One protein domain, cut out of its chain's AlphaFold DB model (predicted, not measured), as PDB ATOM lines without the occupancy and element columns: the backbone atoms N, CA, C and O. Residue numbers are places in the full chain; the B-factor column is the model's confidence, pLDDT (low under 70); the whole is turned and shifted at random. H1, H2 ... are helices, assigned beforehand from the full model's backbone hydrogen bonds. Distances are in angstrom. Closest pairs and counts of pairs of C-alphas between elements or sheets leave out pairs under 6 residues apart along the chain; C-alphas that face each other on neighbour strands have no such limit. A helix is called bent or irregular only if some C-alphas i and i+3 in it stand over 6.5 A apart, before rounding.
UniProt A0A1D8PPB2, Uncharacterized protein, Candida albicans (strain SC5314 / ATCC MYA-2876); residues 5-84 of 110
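AT A GLANCE: This is residues 5 to 84 of the 110 residues of an uncharacterized protein of Candida albicans (strain SC5314 / ATCC MYA-2876) (UniProt A0A1D8PPB2). One shorter helix, H1, crosses the first arm of a much longer helix, H2, near the middles of H1 and of that arm, and residues 55 to 84, of which 55 to 81 belong to H2, stick out as a long free arm. H2 is bent but runs nearly straight, and its free arm makes most of the length. The printed part has 80 residues with two named helices, H1 then H2, and no named strand; the class is all helix. The whole is extended, with a radius of gyration of the C-alphas of 23.1 A and spans of 79 by 19 by 15 A.

HOW THE PARTS SIT: H1, residues 5 to 25, is joined by a tight link of 5 residues to H2, residues 31 to 81. By its hydrogen bonds H2 was assigned as one helix, but it is bent: C-alphas 51 and 54 are 6.8 A apart. Its arms, H2a, residues 31 to 51, and H2b, residues 54 to 81, stand at a shallow tilt of 27 degrees. H1 and H2a touch, and their closest C-alphas, those of Gly 14 and Met 42, are 4.1 A apart. They run opposite ways at a steep tilt of 45 degrees. H1 and H2b are only just apart, at 8.0 A. In H1, H2a and H2b every O i to N i+4 pair is within hydrogen-bond range.

IN THESE COORDINATES: H1 begins with C-alpha 5 at (-8.264, 35.618, -18.291) and is 29.9 A long. H2a begins with C-alpha 31 at (-28.423, 48.167, -33.283) and is 30.0 A long. H2b, 40.5 A long, ends with C-alpha 81 at (20.104, 26.276, 15.327).

THE WHOLE: The C-alphas of Ser 29 and Phe 84, the two farthest apart, are 79.5 A apart. The printed part has no cut. Without residues 55 to 84, which stand free, the body spans 36 by 19 by 16 A. The mean pLDDT of the printed part is 88.4, and residues 78 to 84 are under 70.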
ATOM      1  N   ALA A   5      -7.087  36.088 -19.014       89.39
ATOM      2  CA  ALA A   5      -8.264  35.618 -18.291       89.39
ATOM      3  C   ALA A   5      -8.978  36.752 -17.540       89.39
ATOM      4  O   ALA A   5     -10.197  36.850 -17.617       89.39
ATOM      5  N   GLY A   6      -8.243  37.638 -16.862       87.72
ATOM      6  CA  GLY A   6      -8.827  38.787 -16.171       87.72
ATOM      7  C   GLY A   6      -9.494  39.773 -17.130       87.72
ATOM      8  O   GLY A   6     -10.611  40.214 -16.871       87.72
ATOM      9  N   LEU A   7      -8.876  40.041 -18.282       91.90
ATOM     10  CA  LEU A   7      -9.467  40.876 -19.332       91.90
ATOM     11  C   LEU A   7     -10.745  40.258 -19.916       91.90
ATOM     12  O   LEU A   7     -11.746  40.957 -20.067       91.90
ATOM     13  N   LEU A   8     -10.728  38.952 -20.203       92.25
ATOM     14  CA  LEU A   8     -11.892  38.218 -20.705       92.25
ATOM     15  C   LEU A   8     -13.023  38.169 -19.676       92.25
ATOM     16  O   LEU A   8     -14.167  38.452 -20.009       92.25
ATOM     17  N   LEU A   9     -12.720  37.860 -18.416       93.08
ATOM     18  CA  LEU A   9     -13.726  37.851 -17.352       93.08
ATOM     19  C   LEU A   9     -14.335  39.238 -17.149       93.08
ATOM     20  O   LEU A   9     -15.544  39.353 -16.978       93.08
ATOM     21  N   SER A  10     -13.521  40.290 -17.225       92.40
ATOM     22  CA  SER A  10     -13.998  41.669 -17.082       92.40
ATOM     23  C   SER A  10     -14.900  42.085 -18.236       92.40
ATOM     24  O   SER A  10     -15.922  42.728 -18.018       92.40
ATOM     25  N   SER A  11     -14.571  41.682 -19.464       91.55
ATOM     26  CA  SER A  11     -15.404  41.981 -20.625       91.55
ATOM     27  C   SER A  11     -16.724  41.202 -20.590       91.55
ATOM     28  O   SER A  11     -17.783  41.788 -20.811       91.55
ATOM     29  N   VAL A  12     -16.695  39.921 -20.206       94.53
ATOM     30  CA  VAL A  12     -17.901  39.104 -19.981       94.53
ATOM     31  C   VAL A  12     -18.761  39.694 -18.865       94.53
ATOM     32  O   VAL A  12     -19.976  39.784 -19.016       94.53
ATOM     33  N   PHE A  13     -18.144  40.151 -17.774       94.47
ATOM     34  CA  PHE A  13     -18.844  40.817 -16.680       94.47
ATOM     35  C   PHE A  13     -19.492  42.132 -17.131       94.47
ATOM     36  O   PHE A  13     -20.667  42.366 -16.870       94.47
ATOM     37  N   GLY A  14     -18.779  42.976 -17.879       93.19
ATOM     38  CA  GLY A  14     -19.364  44.190 -18.450       93.19
ATOM     39  C   GLY A  14     -20.555  43.881 -19.364       93.19
ATOM     40  O   GLY A  14     -21.611  44.510 -19.262       93.19
ATOM     41  N   ALA A  15     -20.433  42.856 -20.210       94.87
ATOM     42  CA  ALA A  15     -21.521  42.416 -21.075       94.87
ATOM     43  C   ALA A  15     -22.722  41.867 -20.283       94.87
ATOM     44  O   ALA A  15     -23.864  42.178 -20.627       94.87
ATOM     45  N   SER A  16     -22.497  41.102 -19.211       94.82
ATOM     46  CA  SER A  16     -23.577  40.568 -18.374       94.82
ATOM     47  C   SER A  16     -24.296  41.672 -17.598       94.82
ATOM     48  O   SER A  16     -25.526  41.679 -17.559       94.82
ATOM     49  N   VAL A  17     -23.571  42.665 -17.076       94.19
ATOM     50  CA  VAL A  17     -24.168  43.844 -16.431       94.19
ATOM     51  C   VAL A  17     -25.037  44.615 -17.422       94.19
ATOM     52  O   VAL A  17     -26.179  44.955 -17.105       94.19
ATOM     53  N   ARG A  18     -24.547  44.847 -18.648       92.37
ATOM     54  CA  ARG A  18     -25.348  45.492 -19.695       92.37
ATOM     55  C   ARG A  18     -26.585  44.669 -20.041       92.37
ATOM     56  O   ARG A  18     -27.657  45.244 -20.213       92.37
ATOM     57  N   TRP A  19     -26.453  43.348 -20.125       92.90
ATOM     58  CA  TRP A  19     -27.572  42.452 -20.393       92.90
ATOM     59  C   TRP A  19     -28.657  42.562 -19.313       92.90
ATOM     60  O   TRP A  19     -29.813  42.824 -19.651       92.90
ATOM     61  N   VAL A  20     -28.281  42.494 -18.030       95.03
ATOM     62  CA  VAL A  20     -29.204  42.685 -16.895       95.03
ATOM     63  C   VAL A  20     -29.862  44.064 -16.952       95.03
ATOM     64  O   VAL A  20     -31.084  44.159 -16.851       95.03
ATOM     65  N   GLN A  21     -29.090  45.127 -17.203       93.71
ATOM     66  CA  GLN A  21     -29.645  46.471 -17.354       93.71
ATOM     67  C   GLN A  21     -30.706  46.511 -18.462       93.71
ATOM     68  O   GLN A  21     -31.809  46.995 -18.235       93.71
ATOM     69  N   THR A  22     -30.402  45.981 -19.651       93.16
ATOM     70  CA  THR A  22     -31.349  45.988 -20.775       93.16
ATOM     71  C   THR A  22     -32.580  45.119 -20.533       93.16
ATOM     72  O   THR A  22     -33.647  45.449 -21.044       93.16
ATOM     73  N   ALA A  23     -32.457  44.045 -19.749       92.27
ATOM     74  CA  ALA A  23     -33.591  43.222 -19.345       92.27
ATOM     75  C   ALA A  23     -34.528  43.976 -18.385       92.27
ATOM     76  O   ALA A  23     -35.740  43.804 -18.456       92.27
ATOM     77  N   MET A  24     -33.978  44.843 -17.528       93.72
ATOM     78  CA  MET A  24     -34.752  45.630 -16.564       93.72
ATOM     79  C   MET A  24     -35.349  46.911 -17.161       93.72
ATOM     80  O   MET A  24     -36.500  47.233 -16.889       93.72
ATOM     81  N   SER A  25     -34.580  47.664 -17.952       92.06
ATOM     82  CA  SER A  25     -34.988  48.985 -18.463       92.06
ATOM     83  C   SER A  25     -35.564  48.961 -19.879       92.06
ATOM     84  O   SER A  25     -35.926  50.007 -20.416       92.06
ATOM     85  N   GLY A  26     -35.565  47.799 -20.529       88.49
ATOM     86  CA  GLY A  26     -35.704  47.711 -21.976       88.49
ATOM     87  C   GLY A  26     -34.419  48.121 -22.707       88.49
ATOM     88  O   GLY A  26     -33.505  48.747 -22.155       88.49
ATOM     89  N   GLY A  27     -34.334  47.720 -23.976       85.25
ATOM     90  CA  GLY A  27     -33.192  47.980 -24.850       85.25
ATOM     91  C   GLY A  27     -33.505  49.004 -25.946       85.25
ATOM     92  O   GLY A  27     -34.658  49.134 -26.358       85.25
ATOM     93  N   PRO A  28     -32.492  49.712 -26.476       87.25
ATOM     94  CA  PRO A  28     -32.696  50.638 -27.586       87.25
ATOM     95  C   PRO A  28     -33.082  49.892 -28.875       87.25
ATOM     96  O   PRO A  28     -32.624  48.772 -29.114       87.25
ATOM     97  N   SER A  29     -33.882  50.528 -29.738       85.00
ATOM     98  CA  SER A  29     -34.317  49.946 -31.021       85.00
ATOM     99  C   SER A  29     -33.172  49.822 -32.031       85.00
ATOM    100  O   SER A  29     -33.065  48.824 -32.740       85.00
ATOM    101  N   LYS A  30     -32.274  50.814 -32.065       92.03
ATOM    102  CA  LYS A  30     -31.139  50.865 -32.995       92.03
ATOM    103  C   LYS A  30     -30.018  49.918 -32.562       92.03
ATOM    104  O   LYS A  30     -29.534  49.988 -31.432       92.03
ATOM    105  N   LEU A  31     -29.544  49.091 -33.498       90.90
ATOM    106  CA  LEU A  31     -28.423  48.167 -33.283       90.90
ATOM    107  C   LEU A  31     -27.143  48.899 -32.848       90.90
ATOM    108  O   LEU A  31     -26.456  48.446 -31.937       90.90
ATOM    109  N   THR A  32     -26.861  50.066 -33.429       93.19
ATOM    110  CA  THR A  32     -25.699  50.894 -33.069       93.19
ATOM    111  C   THR A  32     -25.724  51.307 -31.598       93.19
ATOM    112  O   THR A  32     -24.720  51.177 -30.905       93.19
ATOM    113  N   SER A  33     -26.883  51.709 -31.076       91.84
ATOM    114  CA  SER A  33     -27.058  52.042 -29.658       91.84
ATOM    115  C   SER A  33     -26.900  50.824 -28.741       91.84
ATOM    116  O   SER A  33     -26.439  50.970 -27.608       91.84
ATOM    117  N   LYS A  34     -27.250  49.617 -29.211       90.87
ATOM    118  CA  LYS A  34     -26.964  48.374 -28.474       90.87
ATOM    119  C   LYS A  34     -25.455  48.156 -28.374       90.87
ATOM    120  O   LYS A  34     -24.958  48.016 -27.261       90.87
ATOM    121  N   ILE A  35     -24.745  48.202 -29.504       93.68
ATOM    122  CA  ILE A  35     -23.290  47.987 -29.580       93.68
ATOM    123  C   ILE A  35     -22.536  49.007 -28.723       93.68
ATOM    124  O   ILE A  35     -21.701  48.608 -27.919       93.68
ATOM    125  N   ILE A  36     -22.877  50.297 -28.829       93.43
ATOM    126  CA  ILE A  36     -22.271  51.360 -28.009       93.43
ATOM    127  C   ILE A  36     -22.521  51.107 -26.517       93.43
ATOM    128  O   ILE A  36     -21.626  51.268 -25.695       93.43
ATOM    129  N   GLY A  37     -23.727  50.669 -26.148       91.69
ATOM    130  CA  GLY A  37     -24.024  50.315 -24.761       91.69
ATOM    131  C   GLY A  37     -23.145  49.170 -24.252       91.69
ATOM    132  O   GLY A  37     -22.570  49.277 -23.176       91.69
ATOM    133  N   TYR A  38     -23.002  48.092 -25.024       94.42
ATOM    134  CA  TYR A  38     -22.123  46.981 -24.649       94.42
ATOM    135  C   TYR A  38     -20.655  47.406 -24.580       94.42
ATOM    136  O   TYR A  38     -19.987  47.069 -23.607       94.42
ATOM    137  N   SER A  39     -20.161  48.189 -25.542       94.66
ATOM    138  CA  SER A  39     -18.765  48.632 -25.542       94.66
ATOM    139  C   SER A  39     -18.434  49.525 -24.346       94.66
ATOM    140  O   SER A  39     -17.368  49.360 -23.759       94.66
ATOM    141  N   ILE A  40     -19.351  50.407 -23.925       94.69
ATOM    142  CA  ILE A  40     -19.174  51.242 -22.727       94.69
ATOM    143  C   ILE A  40     -19.057  50.378 -21.470       94.69
ATOM    144  O   ILE A  40     -18.140  50.583 -20.680       94.69
ATOM    145  N   PHE A  41     -19.957  49.410 -21.281       94.14
ATOM    146  CA  PHE A  41     -19.942  48.558 -20.087       94.14
ATOM    147  C   PHE A  41     -18.769  47.573 -20.073       94.14
ATOM    148  O   PHE A  41     -18.174  47.338 -19.027       94.14
ATOM    149  N   MET A  42     -18.411  47.007 -21.227       94.13
ATOM    150  CA  MET A  42     -17.213  46.176 -21.352       94.13
ATOM    151  C   MET A  42     -15.958  47.005 -21.073       94.13
ATOM    152  O   MET A  42     -15.125  46.597 -20.273       94.13
ATOM    153  N   GLY A  43     -15.853  48.197 -21.667       93.91
ATOM    154  CA  GLY A  43     -14.727  49.104 -21.467       93.91
ATOM    155  C   GLY A  43     -14.596  49.583 -20.023       93.91
ATOM    156  O   GLY A  43     -13.490  49.593 -19.488       93.91
ATOM    157  N   SER A  44     -15.706  49.921 -19.359       95.70
ATOM    158  CA  SER A  44     -15.687  50.328 -17.952       95.70
ATOM    159  C   SER A  44     -15.291  49.174 -17.032       95.70
ATOM    160  O   SER A  44     -14.432  49.359 -16.172       95.70
ATOM    161  N   ALA A  45     -15.831  47.972 -17.249       94.57
ATOM    162  CA  ALA A  45     -15.464  46.786 -16.483       94.57
ATOM    163  C   ALA A  45     -13.980  46.427 -16.665       94.57
ATOM    164  O   ALA A  45     -13.275  46.182 -15.686       94.57
ATOM    165  N   THR A  46     -13.471  46.473 -17.899       93.44
ATOM    166  CA  THR A  46     -12.039  46.298 -18.178       93.44
ATOM    167  C   THR A  46     -11.195  47.399 -17.527       93.44
ATOM    168  O   THR A  46     -10.135  47.104 -16.979       93.44
ATOM    169  N   GLY A  47     -11.666  48.648 -17.522       92.82
ATOM    170  CA  GLY A  47     -11.007  49.760 -16.836       92.82
ATOM    171  C   GLY A  47     -10.893  49.537 -15.326       92.82
ATOM    172  O   GLY A  47      -9.811  49.695 -14.764       92.82
ATOM    173  N   VAL A  48     -11.970  49.089 -14.673       92.98
ATOM    174  CA  VAL A  48     -11.960  48.721 -13.245       92.98
ATOM    175  C   VAL A  48     -10.967  47.591 -12.983       92.98
ATOM    176  O   VAL A  48     -10.208  47.646 -12.013       92.98
ATOM    177  N   TYR A  49     -10.924  46.587 -13.858       92.90
ATOM    178  CA  TYR A  49      -9.960  45.505 -13.726       92.90
ATOM    179  C   TYR A  49      -8.515  46.001 -13.797       92.90
ATOM    180  O   TYR A  49      -7.730  45.696 -12.905       92.90
ATOM    181  N   LEU A  50      -8.179  46.810 -14.801       93.27
ATOM    182  CA  LEU A  50      -6.818  47.311 -14.994       93.27
ATOM    183  C   LEU A  50      -6.374  48.294 -13.906       93.27
ATOM    184  O   LEU A  50      -5.210  48.284 -13.517       93.27
ATOM    185  N   LEU A  51      -7.276  49.149 -13.422       92.80
ATOM    186  CA  LEU A  51      -6.927  50.218 -12.482       92.80
ATOM    187  C   LEU A  51      -7.021  49.798 -11.014       92.80
ATOM    188  O   LEU A  51      -6.341  50.378 -10.173       92.80
ATOM    189  N   VAL A  52      -7.866  48.815 -10.689       91.88
ATOM    190  CA  VAL A  52      -8.161  48.445  -9.297       91.88
ATOM    191  C   VAL A  52      -7.834  46.983  -9.027       91.88
ATOM    192  O   VAL A  52      -7.072  46.674  -8.111       91.88
ATOM    193  N   VAL A  53      -8.386  46.059  -9.814       90.83
ATOM    194  CA  VAL A  53      -8.303  44.623  -9.502       90.83
ATOM    195  C   VAL A  53      -6.901  44.066  -9.755       90.83
ATOM    196  O   VAL A  53      -6.331  43.414  -8.889       90.83
ATOM    197  N   ASP A  54      -6.308  44.342 -10.911       90.86
ATOM    198  CA  ASP A  54      -4.978  43.840 -11.255       90.86
ATOM    199  C   ASP A  54      -3.884  44.389 -10.309       90.86
ATOM    200  O   ASP A  54      -3.133  43.583  -9.750       90.86
ATOM    201  N   PRO A  55      -3.828  45.701  -9.988       89.76
ATOM    202  CA  PRO A  55      -2.871  46.214  -9.007       89.76
ATOM    203  C   PRO A  55      -3.065  45.640  -7.599       89.76
ATOM    204  O   PRO A  55      -2.089  45.366  -6.899       89.76
ATOM    205  N   THR A  56      -4.309  45.417  -7.160       92.08
ATOM    206  CA  THR A  56      -4.570  44.819  -5.839       92.08
ATOM    207  C   THR A  56      -4.140  43.354  -5.774       92.08
ATOM    208  O   THR A  56      -3.527  42.940  -4.785       92.08
ATOM    209  N   ILE A  57      -4.364  42.576  -6.837       90.46
ATOM    210  CA  ILE A  57      -3.855  41.201  -6.948       90.46
ATOM    211  C   ILE A  57      -2.321  41.190  -6.932       90.46
ATOM    212  O   ILE A  57      -1.722  40.416  -6.190       90.46
ATOM    213  N   GLN A  58      -1.661  42.075  -7.676       90.20
ATOM    214  CA  GLN A  58      -0.194  42.134  -7.693       90.20
ATOM    215  C   GLN A  58       0.389  42.517  -6.332       90.20
ATOM    216  O   GLN A  58       1.331  41.885  -5.852       90.20
ATOM    217  N   ASN A  59      -0.207  43.506  -5.664       90.21
ATOM    218  CA  ASN A  59       0.212  43.902  -4.324       90.21
ATOM    219  C   ASN A  59       0.070  42.740  -3.338       90.21
ATOM    220  O   ASN A  59       1.007  42.444  -2.596       90.21
ATOM    221  N   THR A  60      -1.062  42.032  -3.356       91.24
ATOM    222  CA  THR A  60      -1.264  40.869  -2.481       91.24
ATOM    223  C   THR A  60      -0.294  39.731  -2.788       91.24
ATOM    224  O   THR A  60       0.292  39.187  -1.851       91.24
ATOM    225  N   GLN A  61      -0.045  39.414  -4.060       90.75
ATOM    226  CA  GLN A  61       0.953  38.415  -4.455       90.75
ATOM    227  C   GLN A  61       2.348  38.779  -3.939       90.75
ATOM    228  O   GLN A  61       2.985  37.953  -3.291       90.75
ATOM    229  N   SER A  62       2.774  40.034  -4.103       91.04
ATOM    230  CA  SER A  62       4.077  40.492  -3.605       91.04
ATOM    231  C   SER A  62       4.205  40.375  -2.078       91.04
ATOM    232  O   SER A  62       5.262  40.021  -1.557       91.04
ATOM    233  N   LEU A  63       3.120  40.622  -1.334       90.37
ATOM    234  CA  LEU A  63       3.090  40.449   0.118       90.37
ATOM    235  C   LEU A  63       3.184  38.973   0.512       90.37
ATOM    236  O   LEU A  63       3.876  38.645   1.479       90.37
ATOM    237  N   PHE A  64       2.507  38.084  -0.218       90.84
ATOM    238  CA  PHE A  64       2.613  36.645   0.005       90.84
ATOM    239  C   PHE A  64       4.014  36.128  -0.300       90.84
ATOM    240  O   PHE A  64       4.564  35.399   0.520       90.84
ATOM    241  N   GLU A  65       4.620  36.543  -1.410       92.25
ATOM    242  CA  GLU A  65       5.991  36.168  -1.761       92.25
ATOM    243  C   GLU A  65       6.987  36.622  -0.695       92.25
ATOM    244  O   GLU A  65       7.759  35.801  -0.209       92.25
ATOM    245  N   ARG A  66       6.894  37.874  -0.225       90.79
ATOM    246  CA  ARG A  66       7.725  38.378   0.886       90.79
ATOM    247  C   ARG A  66       7.550  37.567   2.170       90.79
ATOM    248  O   ARG A  66       8.507  37.327   2.898       90.79
ATOM    249  N   ARG A  67       6.325  37.141   2.487       90.35
ATOM    250  CA  ARG A  67       6.083  36.277   3.654       90.35
ATOM    251  C   ARG A  67       6.657  34.879   3.445       90.35
ATOM    252  O   ARG A  67       7.200  34.308   4.385       90.35
ATOM    253  N   LEU A  68       6.556  34.331   2.235       91.96
ATOM    254  CA  LEU A  68       7.120  33.027   1.899       91.96
ATOM    255  C   LEU A  68       8.650  33.038   1.950       91.96
ATOM    256  O   LEU A  68       9.222  32.075   2.452       91.96
ATOM    257  N   THR A  69       9.313  34.105   1.492       91.93
ATOM    258  CA  THR A  69      10.775  34.236   1.598       91.93
ATOM    259  C   THR A  69      11.215  34.326   3.054       91.93
ATOM    260  O   THR A  69      12.059  33.538   3.469       91.93
ATOM    261  N   LEU A  70      10.560  35.160   3.872       89.34
ATOM    262  CA  LEU A  70      10.839  35.238   5.312       89.34
ATOM    263  C   LEU A  70      10.637  33.891   6.023       89.34
ATOM    264  O   LEU A  70      11.435  33.514   6.877       89.34
ATOM    265  N   LEU A  71       9.593  33.136   5.670       87.16
ATOM    266  CA  LEU A  71       9.367  31.797   6.225       87.16
ATOM    267  C   LEU A  71      10.443  30.792   5.793       87.16
ATOM    268  O   LEU A  71      10.770  29.898   6.573       87.16
ATOM    269  N   ARG A  72      10.986  30.908   4.575       88.22
ATOM    270  CA  ARG A  72      12.108  30.074   4.110       88.22
ATOM    271  C   ARG A  72      13.388  30.402   4.876       88.22
ATOM    272  O   ARG A  72      13.966  29.489   5.451       88.22
ATOM    273  N   GLU A  73      13.730  31.681   5.015       87.63
ATOM    274  CA  GLU A  73      14.880  32.128   5.818       87.63
ATOM    275  C   GLU A  73      14.767  31.683   7.285       87.63
ATOM    276  O   GLU A  73      15.738  31.242   7.897       87.63
ATOM    277  N   GLN A  74      13.564  31.748   7.868       84.51
ATOM    278  CA  GLN A  74      13.318  31.239   9.220       84.51
ATOM    279  C   GLN A  74      13.504  29.724   9.317       84.51
ATOM    280  O   GLN A  74      13.988  29.251  10.341       84.51
ATOM    281  N   ARG A  75      13.123  28.955   8.287       81.00
ATOM    282  CA  ARG A  75      13.346  27.500   8.253       81.00
ATOM    283  C   ARG A  75      14.822  27.151   8.101       81.00
ATOM    284  O   ARG A  75      15.255  26.214   8.756       81.00
ATOM    285  N   GLU A  76      15.574  27.900   7.304       82.14
ATOM    286  CA  GLU A  76      17.022  27.717   7.148       82.14
ATOM    287  C   GLU A  76      17.757  28.021   8.455       82.14
ATOM    288  O   GLU A  76      18.490  27.172   8.953       82.14
ATOM    289  N   LYS A  77      17.448  29.148   9.110       76.15
ATOM    290  CA  LYS A  77      17.976  29.447  10.452       76.15
ATOM    291  C   LYS A  77      17.543  28.407  11.478       76.15
ATOM    292  O   LYS A  77      18.320  28.014  12.338       76.15
ATOM    293  N   ARG A  78      16.300  27.924  11.404       67.71
ATOM    294  CA  ARG A  78      15.837  26.845  12.282       67.71
ATOM    295  C   ARG A  78      16.654  25.572  12.065       67.71
ATOM    296  O   ARG A  78      16.970  24.917  13.044       67.71
ATOM    297  N   ALA A  79      17.001  25.237  10.825       68.12
ATOM    298  CA  ALA A  79      17.866  24.101  10.534       68.12
ATOM    299  C   ALA A  79      19.300  24.308  11.059       68.12
ATOM    300  O   ALA A  79      19.914  23.347  11.500       68.12
ATOM    301  N   GLU A  80      19.797  25.548  11.084       61.23
ATOM    302  CA  GLU A  80      21.131  25.894  11.597       61.23
ATOM    303  C   GLU A  80      21.223  25.893  13.140       61.23
ATOM    304  O   GLU A  80      22.281  25.610  13.690       61.23
ATOM    305  N   PHE A  81      20.120  26.159  13.856       57.49
ATOM    306  CA  PHE A  81      20.104  26.276  15.327       57.49
ATOM    307  C   PHE A  81      19.440  25.104  16.083       57.49
ATOM    308  O   PHE A  81      19.337  25.156  17.310       57.49
ATOM    309  N   TYR A  82      18.976  24.046  15.407       54.50
ATOM    310  CA  TYR A  82      18.327  22.892  16.054       54.50
ATOM    311  C   TYR A  82      19.304  21.741  16.367       54.50
ATOM    312  O   TYR A  82      19.159  20.640  15.851       54.50
ATOM    313  N   ASP A  83      20.237  22.004  17.287       51.22
ATOM    314  CA  ASP A  83      20.879  20.988  18.152       51.22
ATOM    315  C   ASP A  83      20.376  21.080  19.616       51.22
ATOM    316  O   ASP A  83      20.888  20.419  20.515       51.22
ATOM    317  N   PHE A  84      19.333  21.878  19.881       53.59
ATOM    318  CA  PHE A  84      18.717  22.008  21.205       53.59
ATOM    319  C   PHE A  84      17.215  21.688  21.142       53.59
ATOM    320  O   PHE A  84      16.472  22.268  20.347       53.59
TER     321      PHE A  84